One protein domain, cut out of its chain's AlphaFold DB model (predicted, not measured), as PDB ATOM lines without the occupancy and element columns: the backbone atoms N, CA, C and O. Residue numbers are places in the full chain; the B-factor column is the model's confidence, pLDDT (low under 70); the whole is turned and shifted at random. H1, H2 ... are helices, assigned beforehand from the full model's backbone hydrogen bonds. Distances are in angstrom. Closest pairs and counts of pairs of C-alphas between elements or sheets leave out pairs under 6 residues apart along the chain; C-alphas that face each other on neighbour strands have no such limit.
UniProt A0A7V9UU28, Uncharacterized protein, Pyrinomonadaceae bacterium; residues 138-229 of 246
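Overview. This is residues 138 to 229 of the 246 residues of an uncharacterized protein of Pyrinomonadaceae bacterium (UniProt A0A7V9UU28). H3, H4 and H5 cluster at one end, H4 and H5 side by side with H3 crossing H5, while H1 reaches toward the other end. The looped stretch 154 to 180 leads back to short H2, which packs on H1. The printed part has 92 residues, five named helices, H1 to H5, and no named strand: all helix, compact, radius of gyration of the C-alphas 13.3 A, spans 42 by 25 by 20 A.

Arrangement. H1, residues 138 to 153, touches H2, residues 181 to 184, with residues 143 to 147 alone; the closest C-alphas, of Ile 143 and Leu 181, are 6.2 A apart. H3, residues 186 to 195, touches H5, residues 210 to 225, at a steep tilt of 57 degrees, the same way; the closest C-alphas, of Gln 190 and Gly 223, are 4.0 A apart. H4, residues 197 to 205, forms a hairpin with H5 at 12 degrees, closest C-alphas Ser 204 and Arg 213, 5.5 A. Every O i to N i+4 pair is within hydrogen-bond range in H1, H3, H4 and H5; H2 is too short for one.

Along the chain. H1, 23.1 A, begins at C-alpha 138 (119.505, 206.943, 135.330); H5, 22.5 A, ends at C-alpha 225 (107.954, 226.717, 122.594).

Size, cuts and confidence. The printed part has no cut. The link H1 to H2 is long. Residues 172 to 179 and 227 to 229 have pLDDT under 70.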
ATOM      1  N   PRO A 138     118.140 207.275 134.905       92.06
ATOM      2  CA  PRO A 138     119.505 206.943 135.330       92.06
ATOM      3  C   PRO A 138     120.594 207.669 134.519       92.06
ATOM      4  O   PRO A 138     121.708 207.861 135.003       92.06
ATOM      5  N   ILE A 139     120.288 208.127 133.300       92.00
ATOM      6  CA  ILE A 139     121.235 208.881 132.463       92.00
ATOM      7  C   ILE A 139     121.480 210.280 133.049       92.00
ATOM      8  O   ILE A 139     122.575 210.826 132.908       92.00
ATOM      9  N   VAL A 140     120.501 210.869 133.747       91.38
ATOM     10  CA  VAL A 140     120.679 212.167 134.423       91.38
ATOM     11  C   VAL A 140     121.767 212.085 135.493       91.38
ATOM     12  O   VAL A 140     122.592 212.997 135.587       91.38
ATOM     13  N   ASP A 141     121.823 210.984 136.241       90.88
ATOM     14  CA  ASP A 141     122.857 210.763 137.255       90.88
ATOM     15  C   ASP A 141     124.244 210.630 136.611       90.88
ATOM     16  O   ASP A 141     125.185 211.315 137.016       90.88
ATOM     17  N   GLN A 142     124.356 209.883 135.507       89.88
ATOM     18  CA  GLN A 142     125.604 209.804 134.735       89.88
ATOM     19  C   GLN A 142     126.044 211.170 134.180       89.88
ATOM     20  O   GLN A 142     127.231 211.509 134.196       89.88
ATOM     21  N   ILE A 143     125.102 211.995 133.704       90.12
ATOM     22  CA  ILE A 143     125.408 213.356 133.242       90.12
ATOM     23  C   ILE A 143     125.904 214.219 134.408       90.12
ATOM     24  O   ILE A 143     126.854 214.985 134.224       90.12
ATOM     25  N   ASN A 144     125.296 214.109 135.594       92.62
ATOM     26  CA  ASN A 144     125.741 214.824 136.790       92.62
ATOM     27  C   ASN A 144     127.193 214.471 137.140       92.62
ATOM     28  O   ASN A 144     128.018 215.380 137.292       92.62
ATOM     29  N   ASP A 145     127.516 213.179 137.183       91.75
ATOM     30  CA  ASP A 145     128.866 212.691 137.468       91.75
ATOM     31  C   ASP A 145     129.870 213.186 136.423       91.75
ATOM     32  O   ASP A 145     130.922 213.737 136.765       91.75
ATOM     33  N   PHE A 146     129.517 213.093 135.138       89.38
ATOM     34  CA  PHE A 146     130.366 213.552 134.042       89.38
ATOM     35  C   PHE A 146     130.629 215.061 134.097       89.38
ATOM     36  O   PHE A 146     131.767 215.518 133.935       89.38
ATOM     37  N   VAL A 147     129.589 215.867 134.332       90.38
ATOM     38  CA  VAL A 147     129.718 217.325 134.445       90.38
ATOM     39  C   VAL A 147     130.585 217.686 135.653       90.38
ATOM     40  O   VAL A 147     131.456 218.552 135.535       90.38
ATOM     41  N   GLN A 148     130.394 217.017 136.791       91.56
ATOM     42  CA  GLN A 148     131.175 217.263 138.001       91.56
ATOM     43  C   GLN A 148     132.648 216.874 137.822       91.56
ATOM     44  O   GLN A 148     133.536 217.668 138.145       91.56
ATOM     45  N   ALA A 149     132.928 215.702 137.246       90.75
ATOM     46  CA  ALA A 149     134.284 215.274 136.912       90.75
ATOM     47  C   ALA A 149     134.954 216.260 135.941       90.75
ATOM     48  O   ALA A 149     136.088 216.696 136.163       90.75
ATOM     49  N   THR A 150     134.226 216.707 134.912       88.06
ATOM     50  CA  THR A 150     134.740 217.694 133.954       88.06
ATOM     51  C   THR A 150     135.044 219.036 134.625       88.06
ATOM     52  O   THR A 150     136.064 219.649 134.309       88.06
ATOM     53  N   ALA A 151     134.217 219.480 135.578       88.94
ATOM     54  CA  ALA A 151     134.438 220.716 136.334       88.94
ATOM     55  C   ALA A 151     135.706 220.664 137.206       88.94
ATOM     56  O   ALA A 151     136.368 221.682 137.429       88.94
ATOM     57  N   ILE A 152     136.060 219.483 137.719       90.06
ATOM     58  CA  ILE A 152     137.307 219.273 138.465       90.06
ATOM     59  C   ILE A 152     138.494 219.333 137.500       90.06
ATOM     60  O   ILE A 152     139.425 220.111 137.717       90.06
ATOM     61  N   LEU A 153     138.437 218.580 136.399       87.62
ATOM     62  CA  LEU A 153     139.508 218.526 135.399       87.62
ATOM     63  C   LEU A 153     139.751 219.882 134.716       87.62
ATOM     64  O   LEU A 153     140.896 220.229 134.419       87.62
ATOM     65  N   SER A 154     138.707 220.693 134.510       85.88
ATOM     66  CA  SER A 154     138.836 222.019 133.892       85.88
ATOM     67  C   SER A 154     139.697 222.984 134.707       85.88
ATOM     68  O   SER A 154     140.275 223.903 134.135       85.88
ATOM     69  N   LYS A 155     139.839 222.776 136.025       86.12
ATOM     70  CA  LYS A 155     140.731 223.590 136.873       86.12
ATOM     71  C   LYS A 155     142.208 223.394 136.521       86.12
ATOM     72  O   LYS A 155     142.999 224.319 136.680       86.12
ATOM     73  N   TYR A 156     142.564 222.211 136.025       85.75
ATOM     74  CA  TYR A 156     143.938 221.847 135.672       85.75
ATOM     75  C   TYR A 156     144.220 221.988 134.172       85.75
ATOM     76  O   TYR A 156     145.373 222.103 133.762       85.75
ATOM     77  N   ASN A 157     143.177 222.040 133.344       80.56
ATOM     78  CA  ASN A 157     143.297 222.201 131.903       80.56
ATOM     79  C   ASN A 157     142.923 223.625 131.463       80.56
ATOM     80  O   ASN A 157     141.765 223.913 131.172       80.56
ATOM     81  N   ARG A 158     143.925 224.504 131.318       73.56
ATOM     82  CA  ARG A 158     143.738 225.890 130.835       73.56
ATOM     83  C   ARG A 158     143.142 225.997 129.424       73.56
ATOM     84  O   ARG A 158     142.688 227.073 129.050       73.56
ATOM     85  N   ARG A 159     143.170 224.919 128.629       76.00
ATOM     86  CA  ARG A 159     142.561 224.867 127.287       76.00
ATOM     87  C   ARG A 159     141.097 224.422 127.321       76.00
ATOM     88  O   ARG A 159     140.447 224.444 126.282       76.00
ATOM     89  N   ASN A 160     140.575 224.013 128.478       72.88
ATOM     90  CA  ASN A 160     139.179 223.626 128.619       72.88
ATOM     91  C   ASN A 160     138.278 224.866 128.486       72.88
ATOM     92  O   ASN A 160     138.377 225.804 129.272       72.88
ATOM     93  N   GLN A 161     137.399 224.856 127.483       80.88
ATOM     94  CA  GLN A 161     136.453 225.944 127.203       80.88
ATOM     95  C   GLN A 161     135.035 225.657 127.722       80.88
ATOM     96  O   GLN A 161     134.117 226.434 127.469       80.88
ATOM     97  N   ASN A 162     134.832 224.537 128.420       81.88
ATOM     98  CA  ASN A 162     133.525 224.126 128.932       81.88
ATOM     99  C   ASN A 162     133.165 224.860 130.230       81.88
ATOM    100  O   ASN A 162     131.982 224.998 130.529       81.88
ATOM    101  N   PHE A 163     134.166 225.364 130.964       86.81
ATOM    102  CA  PHE A 163     133.971 226.127 132.195       86.81
ATOM    103  C   PHE A 163     134.701 227.470 132.160       86.81
ATOM    104  O   PHE A 163     135.862 227.555 131.762       86.81
ATOM    105  N   LYS A 164     134.046 228.525 132.650       86.75
ATOM    106  CA  LYS A 164     134.633 229.857 132.837       86.75
ATOM    107  C   LYS A 164     134.252 230.373 134.216       86.75
ATOM    108  O   LYS A 164     133.083 230.391 134.566       86.75
ATOM    109  N   LYS A 165     135.250 230.777 135.013       86.44
ATOM    110  CA  LYS A 165     135.055 231.215 136.412       86.44
ATOM    111  C   LYS A 165     134.272 230.204 137.274       86.44
ATOM    112  O   LYS A 165     133.581 230.588 138.205       86.44
ATOM    113  N   GLY A 166     134.412 228.910 136.980       84.12
ATOM    114  CA  GLY A 166     133.735 227.841 137.717       84.12
ATOM    115  C   GLY A 166     132.303 227.546 137.266       84.12
ATOM    116  O   GLY A 166     131.698 226.646 137.841       84.12
ATOM    117  N   GLU A 167     131.796 228.229 136.237       87.75
ATOM    118  CA  GLU A 167     130.459 228.025 135.664       87.75
ATOM    119  C   GLU A 167     130.527 227.408 134.268       87.75
ATOM    120  O   GLU A 167     131.491 227.624 133.527       87.75
ATOM    121  N   LEU A 168     129.490 226.658 133.904       89.00
ATOM    122  CA  LEU A 168     129.303 226.085 132.580       89.00
ATOM    123  C   LEU A 168     129.141 227.174 131.520       89.00
ATOM    124  O   LEU A 168     128.276 228.044 131.605       89.00
ATOM    125  N   VAL A 169     129.936 227.074 130.459       86.44
ATOM    126  CA  VAL A 169     129.773 227.918 129.277       86.44
ATOM    127  C   VAL A 169     128.704 227.293 128.388       86.44
ATOM    128  O   VAL A 169     128.903 226.218 127.820       86.44
ATOM    129  N   MET A 170     127.564 227.972 128.253       81.25
ATOM    130  CA  MET A 170     126.487 227.528 127.371       81.25
ATOM    131  C   MET A 170     126.959 227.519 125.910       81.25
ATOM    132  O   MET A 170     127.322 228.558 125.357       81.25
ATOM    133  N   LYS A 171     126.913 226.349 125.267       73.69
ATOM    134  CA  LYS A 171     127.176 226.198 123.831       73.69
ATOM    135  C   LYS A 171     125.845 225.995 123.103       73.69
ATOM    136  O   LYS A 171     125.235 224.940 123.211       73.69
ATOM    137  N   VAL A 172     125.393 227.013 122.366       56.84
ATOM    138  CA  VAL A 172     124.097 226.990 121.652       56.84
ATOM    139  C   VAL A 172     124.186 226.269 120.295       56.84
ATOM    140  O   VAL A 172     123.178 225.770 119.820       56.84
ATOM    141  N   ASN A 173     125.384 226.154 119.701       50.75
ATOM    142  CA  ASN A 173     125.601 225.594 118.351       50.75
ATOM    143  C   ASN A 173     126.874 224.719 118.223       50.75
ATOM    144  O   ASN A 173     127.551 224.723 117.196       50.75
ATOM    145  N   GLY A 174     127.250 223.981 119.267       45.97
ATOM    146  CA  GLY A 174     128.480 223.184 119.250       45.97
ATOM    147  C   GLY A 174     128.276 221.765 118.724       45.97
ATOM    148  O   GLY A 174     128.005 220.875 119.521       45.97
ATOM    149  N   TYR A 175     128.529 221.519 117.433       44.00
ATOM    150  CA  TYR A 175     128.857 220.182 116.884       44.00
ATOM    151  C   TYR A 175     130.237 219.687 117.357       44.00
ATOM    152  O   TYR A 175     130.994 219.049 116.624       44.00
ATOM    153  N   SER A 176     130.616 220.032 118.580       47.28
ATOM    154  CA  SER A 176     131.927 219.718 119.097       47.28
ATOM    155  C   SER A 176     131.854 218.345 119.740       47.28
ATOM    156  O   SER A 176     131.212 218.153 120.768       47.28
ATOM    157  N   TRP A 177     132.558 217.393 119.137       44.00
ATOM    158  CA  TRP A 177     132.830 216.077 119.713       44.00
ATOM    159  C   TRP A 177     133.585 216.204 121.064       44.00
ATOM    160  O   TRP A 177     133.655 215.244 121.816       44.00
ATOM    161  N   ASP A 178     134.070 217.414 121.404       51.91
ATOM    162  CA  ASP A 178     134.651 217.835 122.695       51.91
ATOM    163  C   ASP A 178     133.637 218.266 123.783       51.91
ATOM    164  O   ASP A 178     134.026 218.685 124.882       51.91
ATOM    165  N   GLY A 179     132.342 218.255 123.455       62.66
ATOM    166  CA  GLY A 179     131.287 218.842 124.271       62.66
ATOM    167  C   GLY A 179     130.864 217.960 125.444       62.66
ATOM    168  O   GLY A 179     130.835 216.739 125.348       62.66
ATOM    169  N   LEU A 180     130.476 218.601 126.550       76.81
ATOM    170  CA  LEU A 180     129.829 217.940 127.686       76.81
ATOM    171  C   LEU A 180     128.608 217.115 127.242       76.81
ATOM    172  O   LEU A 180     127.823 217.599 126.423       76.81
ATOM    173  N   LEU A 181     128.400 215.936 127.850       79.62
ATOM    174  CA  LEU A 181     127.248 215.056 127.573       79.62
ATOM    175  C   LEU A 181     125.908 215.808 127.600       79.62
ATOM    176  O   LEU A 181     125.065 215.610 126.729       79.62
ATOM    177  N   LEU A 182     125.757 216.753 128.533       84.88
ATOM    178  CA  LEU A 182     124.596 217.640 128.624       84.88
ATOM    179  C   LEU A 182     124.238 218.305 127.281       84.88
ATOM    180  O   LEU A 182     123.077 218.312 126.877       84.88
ATOM    181  N   PHE A 183     125.228 218.870 126.582       85.19
ATOM    182  CA  PHE A 183     124.986 219.605 125.339       85.19
ATOM    183  C   PHE A 183     124.771 218.678 124.140       85.19
ATOM    184  O   PHE A 183     124.082 219.040 123.188       85.19
ATOM    185  N   ARG A 184     125.310 217.461 124.194       84.94
ATOM    186  CA  ARG A 184     125.098 216.451 123.155       84.94
ATOM    187  C   ARG A 184     123.639 216.010 123.075       84.94
ATOM    188  O   ARG A 184     123.111 215.800 121.985       84.94
ATOM    189  N   TYR A 185     122.973 215.914 124.223       88.00
ATOM    190  CA  TYR A 185     121.607 215.402 124.314       88.00
ATOM    191  C   TYR A 185     120.534 216.497 124.403       88.00
ATOM    192  O   TYR A 185     119.383 216.191 124.704       88.00
ATOM    193  N   ILE A 186     120.852 217.749 124.038       88.06
ATOM    194  CA  ILE A 186     119.878 218.862 123.989       88.06
ATOM    195  C   ILE A 186     118.624 218.484 123.198       88.06
ATOM    196  O   ILE A 186     117.516 218.730 123.660       88.06
ATOM    197  N   ASN A 187     118.780 217.874 122.019       88.69
ATOM    198  CA  ASN A 187     117.634 217.504 121.184       88.69
ATOM    199  C   ASN A 187     116.722 216.476 121.875       88.69
ATOM    200  O   ASN A 187     115.509 216.532 121.710       88.69
ATOM    201  N   HIS A 188     117.295 215.576 122.678       91.94
ATOM    202  CA  HIS A 188     116.540 214.587 123.450       91.94
ATOM    203  C   HIS A 188     115.805 215.257 124.612       91.94
ATOM    204  O   HIS A 188     114.614 215.029 124.788       91.94
ATOM    205  N   ILE A 189     116.478 216.158 125.336       92.12
ATOM    206  CA  ILE A 189     115.872 216.980 126.394       92.12
ATOM    207  C   ILE A 189     114.707 217.812 125.836       92.12
ATOM    208  O   ILE A 189     113.646 217.883 126.451       92.12
ATOM    209  N   GLN A 190     114.881 218.412 124.656       92.75
ATOM    210  CA  GLN A 190     113.832 219.169 123.968       92.75
ATOM    211  C   GLN A 190     112.646 218.282 123.587       92.75
ATOM    212  O   GLN A 190     111.500 218.685 123.775       92.75
ATOM    213  N   LEU A 191     112.912 217.077 123.077       92.81
ATOM    214  CA  LEU A 191     111.873 216.125 122.698       92.81
ATOM    215  C   LEU A 191     111.088 215.615 123.918       92.81
ATOM    216  O   LEU A 191     109.863 215.575 123.871       92.81
ATOM    217  N   LEU A 192     111.769 215.299 125.021       94.56
ATOM    218  CA  LEU A 192     111.138 214.909 126.286       94.56
ATOM    219  C   LEU A 192     110.337 216.061 126.903       94.56
ATOM    220  O   LEU A 192     109.218 215.850 127.355       94.56
ATOM    221  N   GLY A 193     110.868 217.287 126.865       93.88
ATOM    222  CA  GLY A 193     110.151 218.482 127.319       93.88
ATOM    223  C   GLY A 193     108.887 218.769 126.508       93.88
ATOM    224  O   GLY A 193     107.897 219.238 127.061       93.88
ATOM    225  N   LYS A 194     108.898 218.443 125.212       93.00
ATOM    226  CA  LYS A 194     107.703 218.479 124.366       93.00
ATOM    227  C   LYS A 194     106.706 217.372 124.722       93.00
ATOM    228  O   LYS A 194     105.504 217.613 124.665       93.00
ATOM    229  N   ALA A 195     107.187 216.173 125.044       93.81
ATOM    230  CA  ALA A 195     106.331 215.039 125.383       93.81
ATOM    231  C   ALA A 195     105.628 215.222 126.740       93.81
ATOM    232  O   ALA A 195     104.439 214.942 126.850       93.81
ATOM    233  N   ASP A 196     106.346 215.721 127.751       94.38
ATOM    234  CA  ASP A 196     105.796 216.069 129.063       94.38
ATOM    235  C   ASP A 196     106.647 217.163 129.731       94.38
ATOM    236  O   ASP A 196     107.714 216.913 130.312       94.38
ATOM    237  N   LEU A 197     106.150 218.398 129.663       94.38
ATOM    238  CA  LEU A 197     106.818 219.568 130.224       94.38
ATOM    239  C   LEU A 197     106.968 219.474 131.747       94.38
ATOM    240  O   LEU A 197     108.020 219.824 132.283       94.38
ATOM    241  N   ASN A 198     105.939 219.004 132.454       93.62
ATOM    242  CA  ASN A 198     105.931 218.976 133.916       93.62
ATOM    243  C   ASN A 198     106.945 217.961 134.441       93.62
ATOM    244  O   ASN A 198     107.738 218.258 135.345       93.62
ATOM    245  N   ARG A 199     106.966 216.773 133.834       94.12
ATOM    246  CA  ARG A 199     107.910 215.722 134.199       94.12
ATOM    247  C   ARG A 199     109.336 216.113 133.850       94.12
ATOM    248  O   ARG A 199     110.217 215.987 134.699       94.12
ATOM    249  N   MET A 200     109.576 216.666 132.660       94.19
ATOM    250  CA  MET A 200     110.919 217.106 132.279       94.19
ATOM    251  C   MET A 200     111.404 218.314 133.104       94.19
ATOM    252  O   MET A 200     112.583 218.392 133.451       94.19
ATOM    253  N   SER A 201     110.505 219.221 133.500       92.44
ATOM    254  CA  SER A 201     110.809 220.290 134.460       92.44
ATOM    255  C   SER A 201     111.254 219.709 135.807       92.44
ATOM    256  O   SER A 201     112.303 220.091 136.323       92.44
ATOM    257  N   SER A 202     110.552 218.694 136.313       91.88
ATOM    258  CA  SER A 202     110.945 217.986 137.540       91.88
ATOM    259  C   SER A 202     112.294 217.261 137.397       91.88
ATOM    260  O   SER A 202     113.120 217.295 138.306       91.88
ATOM    261  N   PHE A 203     112.580 216.652 136.237       89.44
ATOM    262  CA  PHE A 203     113.896 216.065 135.947       89.44
ATOM    263  C   PHE A 203     115.016 217.098 135.925       89.44
ATOM    264  O   PHE A 203     116.121 216.817 136.382       89.44
ATOM    265  N   SER A 204     114.744 218.303 135.423       92.75
ATOM    266  CA  SER A 204     115.748 219.365 135.397       92.75
ATOM    267  C   SER A 204     116.229 219.738 136.804       92.75
ATOM    268  O   SER A 204     117.401 220.068 136.980       92.75
ATOM    269  N   ASP A 205     115.376 219.609 137.826       94.19
ATOM    270  CA  ASP A 205     115.742 219.892 139.216       94.19
ATOM    271  C   ASP A 205     116.728 218.874 139.804       94.19
ATOM    272  O   ASP A 205     117.479 219.226 140.716       94.19
ATOM    273  N   LYS A 206     116.816 217.664 139.231       94.00
ATOM    274  CA  LYS A 206     117.789 216.628 139.621       94.00
ATOM    275  C   LYS A 206     119.222 216.938 139.181       94.00
ATOM    276  O   LYS A 206     120.156 216.281 139.631       94.00
ATOM    277  N   PHE A 207     119.434 217.942 138.328       93.94
ATOM    278  CA  PHE A 207     120.788 218.356 137.973       93.94
ATOM    279  C   PHE A 207     121.481 218.994 139.184       93.94
ATOM    280  O   PHE A 207     120.979 219.953 139.786       93.94
ATOM    281  N   GLY A 208     122.646 218.445 139.541       91.88
ATOM    282  CA  GLY A 208     123.346 218.760 140.789       91.88
ATOM    283  C   GLY A 208     123.929 220.173 140.826       91.88
ATOM    284  O   GLY A 208     123.971 220.805 141.881       91.88
ATOM    285  N   ARG A 209     124.334 220.712 139.670       92.88
ATOM    286  CA  ARG A 209     124.831 222.087 139.560       92.88
ATOM    287  C   ARG A 209     123.724 223.056 139.157       92.88
ATOM    288  O   ARG A 209     122.912 222.756 138.281       92.88
ATOM    289  N   SER A 210     123.733 224.250 139.748       93.44
ATOM    290  CA  SER A 210     122.751 225.305 139.466       93.44
ATOM    291  C   SER A 210     122.786 225.775 138.008       93.44
ATOM    292  O   SER A 210     121.733 225.931 137.394       93.44
ATOM    293  N   ASP A 211     123.976 225.948 137.433       91.69
ATOM    294  CA  ASP A 211     124.168 226.328 136.030       91.69
ATOM    295  C   ASP A 211     123.661 225.246 135.059       91.69
ATOM    296  O   ASP A 211     122.927 225.560 134.123       91.69
ATOM    297  N   ALA A 212     123.963 223.969 135.317       92.62
ATOM    298  CA  ALA A 212     123.448 222.841 134.539       92.62
ATOM    299  C   ALA A 212     121.915 222.784 134.588       92.62
ATOM    300  O   ALA A 212     121.269 222.701 133.545       92.62
ATOM    301  N   ARG A 213     121.327 222.913 135.784       94.81
ATOM    302  CA  ARG A 213     119.872 222.966 135.983       94.81
ATOM    303  C   ARG A 213     119.221 224.085 135.172       94.81
ATOM    304  O   ARG A 213     118.234 223.841 134.485       94.81
ATOM    305  N   ILE A 214     119.768 225.301 135.225       93.75
ATOM    306  CA  ILE A 214     119.238 226.454 134.475       93.75
ATOM    307  C   ILE A 214     119.310 226.201 132.966       93.75
ATOM    308  O   ILE A 214     118.336 226.444 132.254       93.75
ATOM    309  N   ILE A 215     120.435 225.673 132.480       91.38
ATOM    310  CA  ILE A 215     120.627 225.323 131.067       91.38
ATOM    311  C   ILE A 215     119.594 224.282 130.616       91.38
ATOM    312  O   ILE A 215     118.964 224.456 129.573       91.38
ATOM    313  N   VAL A 216     119.378 223.222 131.401       92.88
ATOM    314  CA  VAL A 216     118.374 222.192 131.093       92.88
ATOM    315  C   VAL A 216     116.982 222.809 131.051       92.88
ATOM    316  O   VAL A 216     116.292 222.636 130.052       92.88
ATOM    317  N   LYS A 217     116.585 223.588 132.069       94.38
ATOM    318  CA  LYS A 217     115.282 224.281 132.095       94.38
ATOM    319  C   LYS A 217     115.065 225.152 130.863       94.38
ATOM    320  O   LYS A 217     113.987 225.120 130.271       94.38
ATOM    321  N   LEU A 218     116.093 225.888 130.440       92.62
ATOM    322  CA  LEU A 218     116.043 226.690 129.222       92.62
ATOM    323  C   LEU A 218     115.799 225.816 127.985       92.62
ATOM    324  O   LEU A 218     114.937 226.146 127.173       92.62
ATOM    325  N   PHE A 219     116.519 224.702 127.832       90.38
ATOM    326  CA  PHE A 219     116.321 223.812 126.688       90.38
ATOM    327  C   PHE A 219     114.964 223.110 126.709       90.38
ATOM    328  O   PHE A 219     114.356 222.978 125.652       90.38
ATOM    329  N   VAL A 220     114.454 222.734 127.880       92.81
ATOM    330  CA  VAL A 220     113.096 222.197 128.047       92.81
ATOM    331  C   VAL A 220     112.059 223.214 127.569       92.81
ATOM    332  O   VAL A 220     111.241 222.891 126.708       92.81
ATOM    333  N   ALA A 221     112.154 224.465 128.032       92.19
ATOM    334  CA  ALA A 221     111.271 225.542 127.592       92.19
ATOM    335  C   ALA A 221     111.385 225.800 126.079       92.19
ATOM    336  O   ALA A 221     110.377 225.933 125.393       92.19
ATOM    337  N   GLN A 222     112.599 225.809 125.519       88.25
ATOM    338  CA  GLN A 222     112.799 225.954 124.072       88.25
ATOM    339  C   GLN A 222     112.183 224.804 123.267       88.25
ATOM    340  O   GLN A 222     111.664 225.044 122.179       88.25
ATOM    341  N   GLY A 223     112.269 223.567 123.763       86.38
ATOM    342  CA  GLY A 223     111.662 222.400 123.122       86.38
ATOM    343  C   GLY A 223     110.144 222.521 123.049       86.38
ATOM    344  O   GLY A 223     109.568 222.292 121.990       86.38
ATOM    345  N   PHE A 224     109.531 222.969 124.145       88.38
ATOM    346  CA  PHE A 224     108.094 223.212 124.235       88.38
ATOM    347  C   PHE A 224     107.630 224.368 123.324       88.38
ATOM    348  O   PHE A 224     106.677 224.221 122.566       88.38
ATOM    349  N   LEU A 225     108.350 225.498 123.322       88.88
ATOM    350  CA  LEU A 225     107.954 226.717 122.594       88.88
ATOM    351  C   LEU A 225     108.202 226.678 121.074       88.88
ATOM    352  O   LEU A 225     107.637 227.483 120.333       88.88
ATOM    353  N   LYS A 226     109.072 225.793 120.566       77.38
ATOM    354  CA  LYS A 226     109.438 225.756 119.132       77.38
ATOM    355  C   LYS A 226     108.263 225.446 118.189       77.38
ATOM    356  O   LYS A 226     108.365 225.791 117.012       77.38
ATOM    357  N   ASP A 227     107.170 224.857 118.674       57.12
ATOM    358  CA  ASP A 227     105.989 224.552 117.853       57.12
ATOM    359  C   ASP A 227     104.906 225.644 117.876       57.12
ATOM    360  O   ASP A 227     104.198 225.789 116.880       57.12
ATOM    361  N   GLU A 228     104.831 226.486 118.916       50.50
ATOM    362  CA  GLU A 228     103.889 227.624 118.934       50.50
ATOM    363  C   GLU A 228     104.154 228.577 117.756       50.50
ATOM    364  O   GLU A 228     103.236 228.992 117.048       50.50
ATOM    365  N   LYS A 229     105.431 228.798 117.421       45.41
ATOM    366  CA  LYS A 229     105.828 229.635 116.275       45.41
ATOM    367  C   LYS A 229     105.498 229.044 114.899       45.41
ATOM    368  O   LYS A 229     105.527 229.772 113.909       45.41
TER     369      LYS A 229